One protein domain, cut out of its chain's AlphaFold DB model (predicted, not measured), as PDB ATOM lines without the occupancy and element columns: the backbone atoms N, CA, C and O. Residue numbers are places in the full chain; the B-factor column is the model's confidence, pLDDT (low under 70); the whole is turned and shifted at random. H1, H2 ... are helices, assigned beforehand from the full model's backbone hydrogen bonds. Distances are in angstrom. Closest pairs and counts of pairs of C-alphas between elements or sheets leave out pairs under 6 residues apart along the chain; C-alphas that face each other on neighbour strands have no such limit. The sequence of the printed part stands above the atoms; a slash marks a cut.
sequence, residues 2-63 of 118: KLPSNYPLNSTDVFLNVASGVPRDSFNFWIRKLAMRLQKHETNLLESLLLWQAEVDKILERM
ATOM      1  N   LYS A   2     -23.861  13.478 -37.394       68.44
ATOM      2  CA  LYS A   2     -23.882  14.943 -37.512       68.44
ATOM      3  C   LYS A   2     -25.334  15.389 -37.688       68.44
ATOM      4  O   LYS A   2     -25.954  15.036 -38.682       68.44
ATOM      5  N   LEU A   3     -25.873  16.107 -36.704       70.31
ATOM      6  CA  LEU A   3     -27.232  16.652 -36.767       70.31
ATOM      7  C   LEU A   3     -27.226  17.985 -37.534       70.31
ATOM      8  O   LEU A   3     -26.294  18.772 -37.347       70.31
ATOM      9  N   PRO A   4     -28.229  18.257 -38.388       74.00
ATOM     10  CA  PRO A   4     -28.387  19.568 -39.006       74.00
ATOM     11  C   PRO A   4     -28.821  20.612 -37.967       74.00
ATOM     12  O   PRO A   4     -29.504  20.293 -36.995       74.00
ATOM     13  N   SER A   5     -28.466  21.878 -38.195       77.94
ATOM     14  CA  SER A   5     -28.754  22.996 -37.279       77.94
ATOM     15  C   SER A   5     -30.247  23.213 -37.021       77.94
ATOM     16  O   SER A   5     -30.622  23.787 -36.007       77.94
ATOM     17  N   ASN A   6     -31.094  22.769 -37.948       76.19
ATOM     18  CA  ASN A   6     -32.548  22.860 -37.879       76.19
ATOM     19  C   ASN A   6     -33.216  21.496 -37.637       76.19
ATOM     20  O   ASN A   6     -34.376  21.307 -38.006       76.19
ATOM     21  N   TYR A   7     -32.504  20.533 -37.042       69.00
ATOM     22  CA  TYR A   7     -33.132  19.319 -36.528       69.00
ATOM     23  C   TYR A   7     -34.290  19.699 -35.577       69.00
ATOM     24  O   TYR A   7     -34.097  20.557 -34.715       69.00
ATOM     25  N   PRO A   8     -35.484  19.098 -35.711       69.31
ATOM     26  CA  PRO A   8     -35.764  17.879 -36.466       69.31
ATOM     27  C   PRO A   8     -36.413  18.099 -37.848       69.31
ATOM     28  O   PRO A   8     -36.909  17.149 -38.436       69.31
ATOM     29  N   LEU A   9     -36.410  19.323 -38.389       69.81
ATOM     30  CA  LEU A   9     -37.111  19.661 -39.641       69.81
ATOM     31  C   LEU A   9     -36.430  19.117 -40.910       69.81
ATOM     32  O   LEU A   9     -37.100  18.904 -41.915       69.81
ATOM     33  N   ASN A  10     -35.112  18.892 -40.874       68.00
ATOM     34  CA  ASN A  10     -34.343  18.325 -41.985       68.00
ATOM     35  C   ASN A  10     -33.846  16.909 -41.669       68.00
ATOM     36  O   ASN A  10     -33.521  16.586 -40.522       68.00
ATOM     37  N   SER A  11     -33.709  16.083 -42.713       65.06
ATOM     38  CA  SER A  11     -33.164  14.730 -42.597       65.06
ATOM     39  C   SER A  11     -31.753  14.748 -42.004       65.06
ATOM     40  O   SER A  11     -30.903  15.542 -42.402       65.06
ATOM     41  N   THR A  12     -31.501  13.843 -41.060       66.31
ATOM     42  CA  THR A  12     -30.179  13.656 -40.453       66.31
ATOM     43  C   THR A  12     -29.399  12.585 -41.199       66.31
ATOM     44  O   THR A  12     -29.872  11.453 -41.314       66.31
ATOM     45  N   ASP A  13     -28.173  12.905 -41.610       66.19
ATOM     46  CA  ASP A  13     -27.234  11.900 -42.096       66.19
ATOM     47  C   ASP A  13     -26.537  11.207 -40.916       66.19
ATOM     48  O   ASP A  13     -25.709  11.770 -40.183       66.19
ATOM     49  N   VAL A  14     -26.890   9.939 -40.706       66.56
ATOM     50  CA  VAL A  14     -26.309   9.111 -39.649       66.56
ATOM     51  C   VAL A  14     -25.038   8.444 -40.169       66.56
ATOM     52  O   VAL A  14     -25.066   7.358 -40.740       66.56
ATOM     53  N   PHE A  15     -23.899   9.086 -39.922       64.81
ATOM     54  CA  PHE A  15     -22.585   8.465 -40.078       64.81
ATOM     55  C   PHE A  15     -22.123   7.893 -38.734       64.81
ATOM     56  O   PHE A  15     -21.913   8.646 -37.772       64.81
ATOM     57  N   LEU A  16     -21.967   6.572 -38.664       63.59
ATOM     58  CA  LEU A  16     -21.180   5.907 -37.630       63.59
ATOM     59  C   LEU A  16     -19.883   5.426 -38.280       63.59
ATOM     60  O   LEU A  16     -19.909   4.885 -39.387       63.59
ATOM     61  N   ASN A  17     -18.755   5.618 -37.597       57.88
ATOM     62  CA  ASN A  17     -17.531   4.922 -37.978       57.88
ATOM     63  C   ASN A  17     -17.826   3.427 -37.879       57.88
ATOM     64  O   ASN A  17     -18.480   3.003 -36.925       57.88
ATOM     65  N   VAL A  18     -17.429   2.673 -38.906       55.38
ATOM     66  CA  VAL A  18     -17.674   1.232 -39.021       55.38
ATOM     67  C   VAL A  18     -17.446   0.590 -37.658       55.38
ATOM     68  O   VAL A  18     -16.351   0.692 -37.112       55.38
ATOM     69  N   ALA A  19     -18.494  -0.017 -37.095       57.53
ATOM     70  CA  ALA A  19     -18.362  -0.792 -35.875       57.53
ATOM     71  C   ALA A  19     -17.471  -1.980 -36.224       57.53
ATOM     72  O   ALA A  19     -17.908  -2.903 -36.919       57.53
ATOM     73  N   SER A  20     -16.199  -1.904 -35.843       61.28
ATOM     74  CA  SER A  20     -15.237  -2.942 -36.157       61.28
ATOM     75  C   SER A  20     -15.750  -4.252 -35.567       61.28
ATOM     76  O   SER A  20     -15.880  -4.394 -34.354       61.28
ATOM     77  N   GLY A  21     -16.155  -5.161 -36.458       61.34
ATOM     78  CA  GLY A  21     -16.667  -6.467 -36.088       61.34
ATOM     79  C   GLY A  21     -18.124  -6.797 -36.353       61.34
ATOM     80  O   GLY A  21     -18.487  -7.966 -36.461       61.34
ATOM     81  N   VAL A  22     -18.979  -5.811 -36.535       68.56
ATOM     82  CA  VAL A  22     -20.351  -6.129 -36.921       68.56
ATOM     83  C   VAL A  22     -20.362  -6.469 -38.417       68.56
ATOM     84  O   VAL A  22     -19.771  -5.716 -39.201       68.56
ATOM     85  N   PRO A  23     -21.021  -7.562 -38.863       70.94
ATOM     86  CA  PRO A  23     -21.219  -7.810 -40.287       70.94
ATOM     87  C   PRO A  23     -21.790  -6.567 -40.971       70.94
ATOM     88  O   PRO A  23     -22.728  -5.946 -40.469       70.94
ATOM     89  N   ARG A  24     -21.229  -6.192 -42.126       74.12
ATOM     90  CA  ARG A  24     -21.577  -4.938 -42.815       74.12
ATOM     91  C   ARG A  24     -23.082  -4.805 -43.065       74.12
ATOM     92  O   ARG A  24     -23.614  -3.707 -42.944       74.12
ATOM     93  N   ASP A  25     -23.764  -5.908 -43.352       75.56
ATOM     94  CA  ASP A  25     -25.211  -5.919 -43.579       75.56
ATOM     95  C   ASP A  25     -26.002  -5.602 -42.308       75.56
ATOM     96  O   ASP A  25     -26.917  -4.780 -42.343       75.56
ATOM     97  N   SER A  26     -25.608  -6.178 -41.169       74.88
ATOM     98  CA  SER A  26     -26.198  -5.867 -39.863       74.88
ATOM     99  C   SER A  26     -25.963  -4.403 -39.486       74.88
ATOM    100  O   SER A  26     -26.896  -3.712 -39.078       74.88
ATOM    101  N   PHE A  27     -24.749  -3.896 -39.715       77.25
ATOM    102  CA  PHE A  27     -24.415  -2.492 -39.479       77.25
ATOM    103  C   PHE A  27     -25.256  -1.549 -40.356       77.25
ATOM    104  O   PHE A  27     -25.902  -0.632 -39.847       77.25
ATOM    105  N   ASN A  28     -25.322  -1.810 -41.665       79.00
ATOM    106  CA  ASN A  28     -26.131  -1.034 -42.609       79.00
ATOM    107  C   ASN A  28     -27.620  -1.055 -42.239       79.00
ATOM    108  O   ASN A  28     -28.299  -0.029 -42.335       79.00
ATOM    109  N   PHE A  29     -28.131  -2.208 -41.807       82.69
ATOM    110  CA  PHE A  29     -29.506  -2.352 -41.346       82.69
ATOM    111  C   PHE A  29     -29.797  -1.457 -40.131       82.69
ATOM    112  O   PHE A  29     -30.813  -0.759 -40.128       82.69
ATOM    113  N   TRP A  30     -28.904  -1.387 -39.136       80.19
ATOM    114  CA  TRP A  30     -29.112  -0.521 -37.964       80.19
ATOM    115  C   TRP A  30     -29.042   0.960 -38.293       80.19
ATOM    116  O   TRP A  30     -29.874   1.716 -37.794       80.19
ATOM    117  N   ILE A  31     -28.102   1.372 -39.150       80.69
ATOM    118  CA  ILE A  31     -28.013   2.765 -39.609       80.69
ATOM    119  C   ILE A  31     -29.329   3.187 -40.257       80.69
ATOM    120  O   ILE A  31     -29.875   4.238 -39.924       80.69
ATOM    121  N   ARG A  32     -29.883   2.337 -41.130       83.38
ATOM    122  CA  ARG A  32     -31.171   2.594 -41.787       83.38
ATOM    123  C   ARG A  32     -32.321   2.644 -40.784       83.38
ATOM    124  O   ARG A  32     -33.119   3.575 -40.830       83.38
ATOM    125  N   LYS A  33     -32.389   1.688 -39.853       83.94
ATOM    126  CA  LYS A  33     -33.437   1.625 -38.817       83.94
ATOM    127  C   LYS A  33     -33.402   2.856 -37.902       83.94
ATOM    128  O   LYS A  33     -34.452   3.408 -37.585       83.94
ATOM    129  N   LEU A  34     -32.210   3.314 -37.512       82.81
ATOM    130  CA  LEU A  34     -32.017   4.532 -36.721       82.81
ATOM    131  C   LEU A  34     -32.405   5.787 -37.518       82.81
ATOM    132  O   LEU A  34     -33.162   6.611 -37.012       82.81
ATOM    133  N   ALA A  35     -31.958   5.906 -38.772       81.56
ATOM    134  CA  ALA A  35     -32.311   7.029 -39.643       81.56
ATOM    135  C   ALA A  35     -33.830   7.136 -39.865       81.56
ATOM    136  O   ALA A  35     -34.385   8.228 -39.769       81.56
ATOM    137  N   MET A  36     -34.518   6.008 -40.079       83.12
ATOM    138  CA  MET A  36     -35.978   5.977 -40.224       83.12
ATOM    139  C   MET A  36     -36.705   6.485 -38.973       83.12
ATOM    140  O   MET A  36     -37.640   7.271 -39.102       83.12
ATOM    141  N   ARG A  37     -36.275   6.078 -37.769       82.00
ATOM    142  CA  ARG A  37     -36.877   6.546 -36.503       82.00
ATOM    143  C   ARG A  37     -36.709   8.050 -36.316       82.00
ATOM    144  O   ARG A  37     -37.668   8.735 -35.973       82.00
ATOM    145  N   LEU A  38     -35.511   8.559 -36.612       78.62
ATOM    146  CA  LEU A  38     -35.209   9.988 -36.525       78.62
ATOM    147  C   LEU A  38     -36.007  10.818 -37.541       78.62
ATOM    148  O   LEU A  38     -36.360  11.948 -37.231       78.62
ATOM    149  N   GLN A  39     -36.296  10.271 -38.728       78.44
ATOM    150  CA  GLN A  39     -37.080  10.948 -39.769       78.44
ATOM    151  C   GLN A  39     -38.588  10.926 -39.506       78.44
ATOM    152  O   GLN A  39     -39.276  11.889 -39.823       78.44
ATOM    153  N   LYS A  40     -39.121   9.833 -38.952       74.81
ATOM    154  CA  LYS A  40     -40.564   9.707 -38.706       74.81
ATOM    155  C   LYS A  40     -41.045  10.412 -37.436       74.81
ATOM    156  O   LYS A  40     -42.244  10.418 -37.187       74.81
ATOM    157  N   HIS A  41     -40.134  10.972 -36.637       67.62
ATOM    158  CA  HIS A  41     -40.423  11.539 -35.314       67.62
ATOM    159  C   HIS A  41     -41.198  10.578 -34.387       67.62
ATOM    160  O   HIS A  41     -41.872  11.024 -33.465       67.62
ATOM    161  N   GLU A  42     -41.106   9.261 -34.614       67.69
ATOM    162  CA  GLU A  42     -41.769   8.246 -33.777       67.69
ATOM    163  C   GLU A  42     -41.193   8.235 -32.350       67.69
ATOM    164  O   GLU A  42     -41.870   7.820 -31.414       67.69
ATOM    165  N   THR A  43     -39.951   8.700 -32.191       71.75
ATOM    166  CA  THR A  43     -39.206   8.754 -30.929       71.75
ATOM    167  C   THR A  43     -38.280   9.967 -30.908       71.75
ATOM    168  O   THR A  43     -37.779  10.397 -31.953       71.75
ATOM    169  N   ASN A  44     -37.991  10.507 -29.721       81.88
ATOM    170  CA  ASN A  44     -36.966  11.550 -29.594       81.88
ATOM    171  C   ASN A  44     -35.546  10.970 -29.804       81.88
ATOM    172  O   ASN A  44     -35.354   9.756 -29.922       81.88
ATOM    173  N   LEU A  45     -34.529  11.836 -29.886       81.06
ATOM    174  CA  LEU A  45     -33.146  11.410 -30.136       81.06
ATOM    175  C   LEU A  45     -32.640  10.417 -29.078       81.06
ATOM    176  O   LEU A  45     -32.014   9.419 -29.432       81.06
ATOM    177  N   LEU A  46     -32.922  10.675 -27.798       85.19
ATOM    178  CA  LEU A  46     -32.469   9.828 -26.698       85.19
ATOM    179  C   LEU A  46     -33.096   8.433 -26.789       85.19
ATOM    180  O   LEU A  46     -32.377   7.439 -26.783       85.19
ATOM    181  N   GLU A  47     -34.414   8.354 -26.956       86.94
ATOM    182  CA  GLU A  47     -35.133   7.088 -27.156       86.94
ATOM    183  C   GLU A  47     -34.617   6.323 -28.380       86.94
ATOM    184  O   GLU A  47     -34.392   5.114 -28.317       86.94
ATOM    185  N   SER A  48     -34.369   7.028 -29.486       83.88
ATOM    186  CA  SER A  48     -33.836   6.431 -30.715       83.88
ATOM    187  C   SER A  48     -32.458   5.797 -30.488       83.88
ATOM    188  O   SER A  48     -32.189   4.707 -31.004       83.88
ATOM    189  N   LEU A  49     -31.599   6.457 -29.702       84.62
ATOM    190  CA  LEU A  49     -30.273   5.960 -29.331       84.62
ATOM    191  C   LEU A  49     -30.346   4.796 -28.336       84.62
ATOM    192  O   LEU A  49     -29.618   3.825 -28.518       84.62
ATOM    193  N   LEU A  50     -31.247   4.838 -27.351       88.62
ATOM    194  CA  LEU A  50     -31.463   3.735 -26.404       88.62
ATOM    195  C   LEU A  50     -31.962   2.468 -27.115       88.62
ATOM    196  O   LEU A  50     -31.470   1.369 -26.867       88.62
ATOM    197  N   LEU A  51     -32.894   2.614 -28.062       86.75
ATOM    198  CA  LEU A  51     -33.366   1.497 -28.887       86.75
ATOM    199  C   LEU A  51     -32.280   0.946 -29.816       86.75
ATOM    200  O   LEU A  51     -32.326  -0.229 -30.177       86.75
ATOM    201  N   TRP A  52     -31.353   1.791 -30.267       83.00
ATOM    202  CA  TRP A  52     -30.192   1.347 -31.036       83.00
ATOM    203  C   TRP A  52     -29.196   0.597 -30.145       83.00
ATOM    204  O   TRP A  52     -28.794  -0.505 -30.508       83.00
ATOM    205  N   GLN A  53     -28.878   1.132 -28.964       85.25
ATOM    206  CA  GLN A  53     -28.012   0.487 -27.976       85.25
ATOM    207  C   GLN A  53     -28.520  -0.914 -27.615       85.25
ATOM    208  O   GLN A  53     -27.781  -1.880 -27.761       85.25
ATOM    209  N   ALA A  54     -29.806  -1.053 -27.281       86.94
ATOM    210  CA  ALA A  54     -30.398  -2.349 -26.947       86.94
ATOM    211  C   ALA A  54     -30.342  -3.377 -28.099       86.94
ATOM    212  O   ALA A  54     -30.375  -4.583 -27.864       86.94
ATOM    213  N   GLU A  55     -30.296  -2.930 -29.359       82.75
ATOM    214  CA  GLU A  55     -30.107  -3.816 -30.516       82.75
ATOM    215  C   GLU A  55     -28.639  -4.250 -30.654       82.75
ATOM    216  O   GLU A  55     -28.372  -5.407 -30.979       82.75
ATOM    217  N   VAL A  56     -27.698  -3.340 -30.380       80.19
ATOM    218  CA  VAL A  56     -26.256  -3.632 -30.353       80.19
ATOM    219  C   VAL A  56     -25.934  -4.630 -29.238       80.19
ATOM    220  O   VAL A  56     -25.264  -5.629 -29.502       80.19
ATOM    221  N   ASP A  57     -26.466  -4.419 -28.031       82.75
ATOM    222  CA  ASP A  57     -26.225  -5.276 -26.862       82.75
ATOM    223  C   ASP A  57     -26.620  -6.735 -27.130       82.75
ATOM    224  O   ASP A  57     -25.821  -7.648 -26.929       82.75
ATOM    225  N   LYS A  58     -27.800  -6.963 -27.722       82.88
ATOM    226  CA  LYS A  58     -28.286  -8.305 -28.105       82.88
ATOM    227  C   LYS A  58     -27.353  -9.067 -29.042       82.88
ATOM    228  O   LYS A  58     -27.458 -10.287 -29.172       82.88
ATOM    229  N   ILE A  59     -26.509  -8.357 -29.778       76.44
ATOM    230  CA  ILE A  59     -25.592  -8.954 -30.746       76.44
ATOM    231  C   ILE A  59     -24.245  -9.202 -30.105       76.44
ATOM    232  O   ILE A  59     -23.680 -10.271 -30.322       76.44
ATOM    233  N   LEU A  60     -23.795  -8.293 -29.242       75.25
ATOM    234  CA  LEU A  60     -22.634  -8.526 -28.392       75.25
ATOM    235  C   LEU A  60     -22.834  -9.742 -27.472       75.25
ATOM    236  O   LEU A  60     -21.910 -10.534 -27.320       75.25
ATOM    237  N   GLU A  61     -24.048  -9.963 -26.956       81.12
ATOM    238  CA  GLU A  61     -24.414 -11.165 -26.182       81.12
ATOM    239  C   GLU A  61     -24.242 -12.481 -26.960       81.12
ATOM    240  O   GLU A  61     -24.057 -13.540 -26.364       81.12
ATOM    241  N   ARG A  62     -24.319 -12.440 -28.294       76.69
ATOM    242  CA  ARG A  62     -24.193 -13.621 -29.165       76.69
ATOM    243  C   ARG A  62     -22.787 -13.807 -29.719       76.69
ATOM    244  O   ARG A  62     -22.544 -14.777 -30.437       76.69
ATOM    245  N   MET A  63     -21.897 -12.856 -29.465       76.50
ATOM    246  CA  MET A  63     -20.535 -12.881 -29.968       76.50
ATOM    247  C   MET A  63     -19.604 -13.508 -28.939       76.50
ATOM    248  O   MET A  63     -19.600 -13.124 -27.772       76.50
TER     249      MET A  63
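What this domain is: This is residues 2 to 63 of the 118 residues of the protein "E3 ubiquitin-protein ligase listerin" of Trichinella nativa (UniProt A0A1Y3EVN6). Two helices, H1 and H2, lie side by side as a helical hairpin, and before them in the chain comes a long stretch with no named element, residues 2 to 23, which loops near Asn 6 and then runs back to the start of H1. The printed part has 62 residues, with two named helices, H1 then H2, and no named strand; the class is all helix. It is only just compact, close to loose, with a radius of gyration of the C-alphas of 12.3 A, and only just a rod, spanning 38 by 19 by 14 A.

How they stand to each other: Past residues 2 to 23, look at H1, residues 24 to 40, and H2, residues 45 to 60: they touch, their closest C-alphas being those of Arg 37 and Ser 48, 6.5 A apart. H2 touches H1 with residues 45 to 52 alone. This hairpin has a shallow tilt of 20 degrees, opposite ways. Every O i to N i+4 pair is within hydrogen-bond range in H1, and 10 of 12 in H2.

Where its parts are: Find C-alpha 24 at (-21.577, -4.938, -42.815); from there H1 runs 24.3 A to C-alpha 40. H2 runs 22.6 A from C-alpha 45 to C-alpha 60 at (-22.634, -8.526, -28.392).

The domain as a whole: The C-alphas farthest apart, Asn 6 and Met 63, are 38.5 A apart. The printed part has no cut, and the link H1 to H2 is tight. Look for pLDDT under 70 at residues 2, 7 to 22 and 41 to 42.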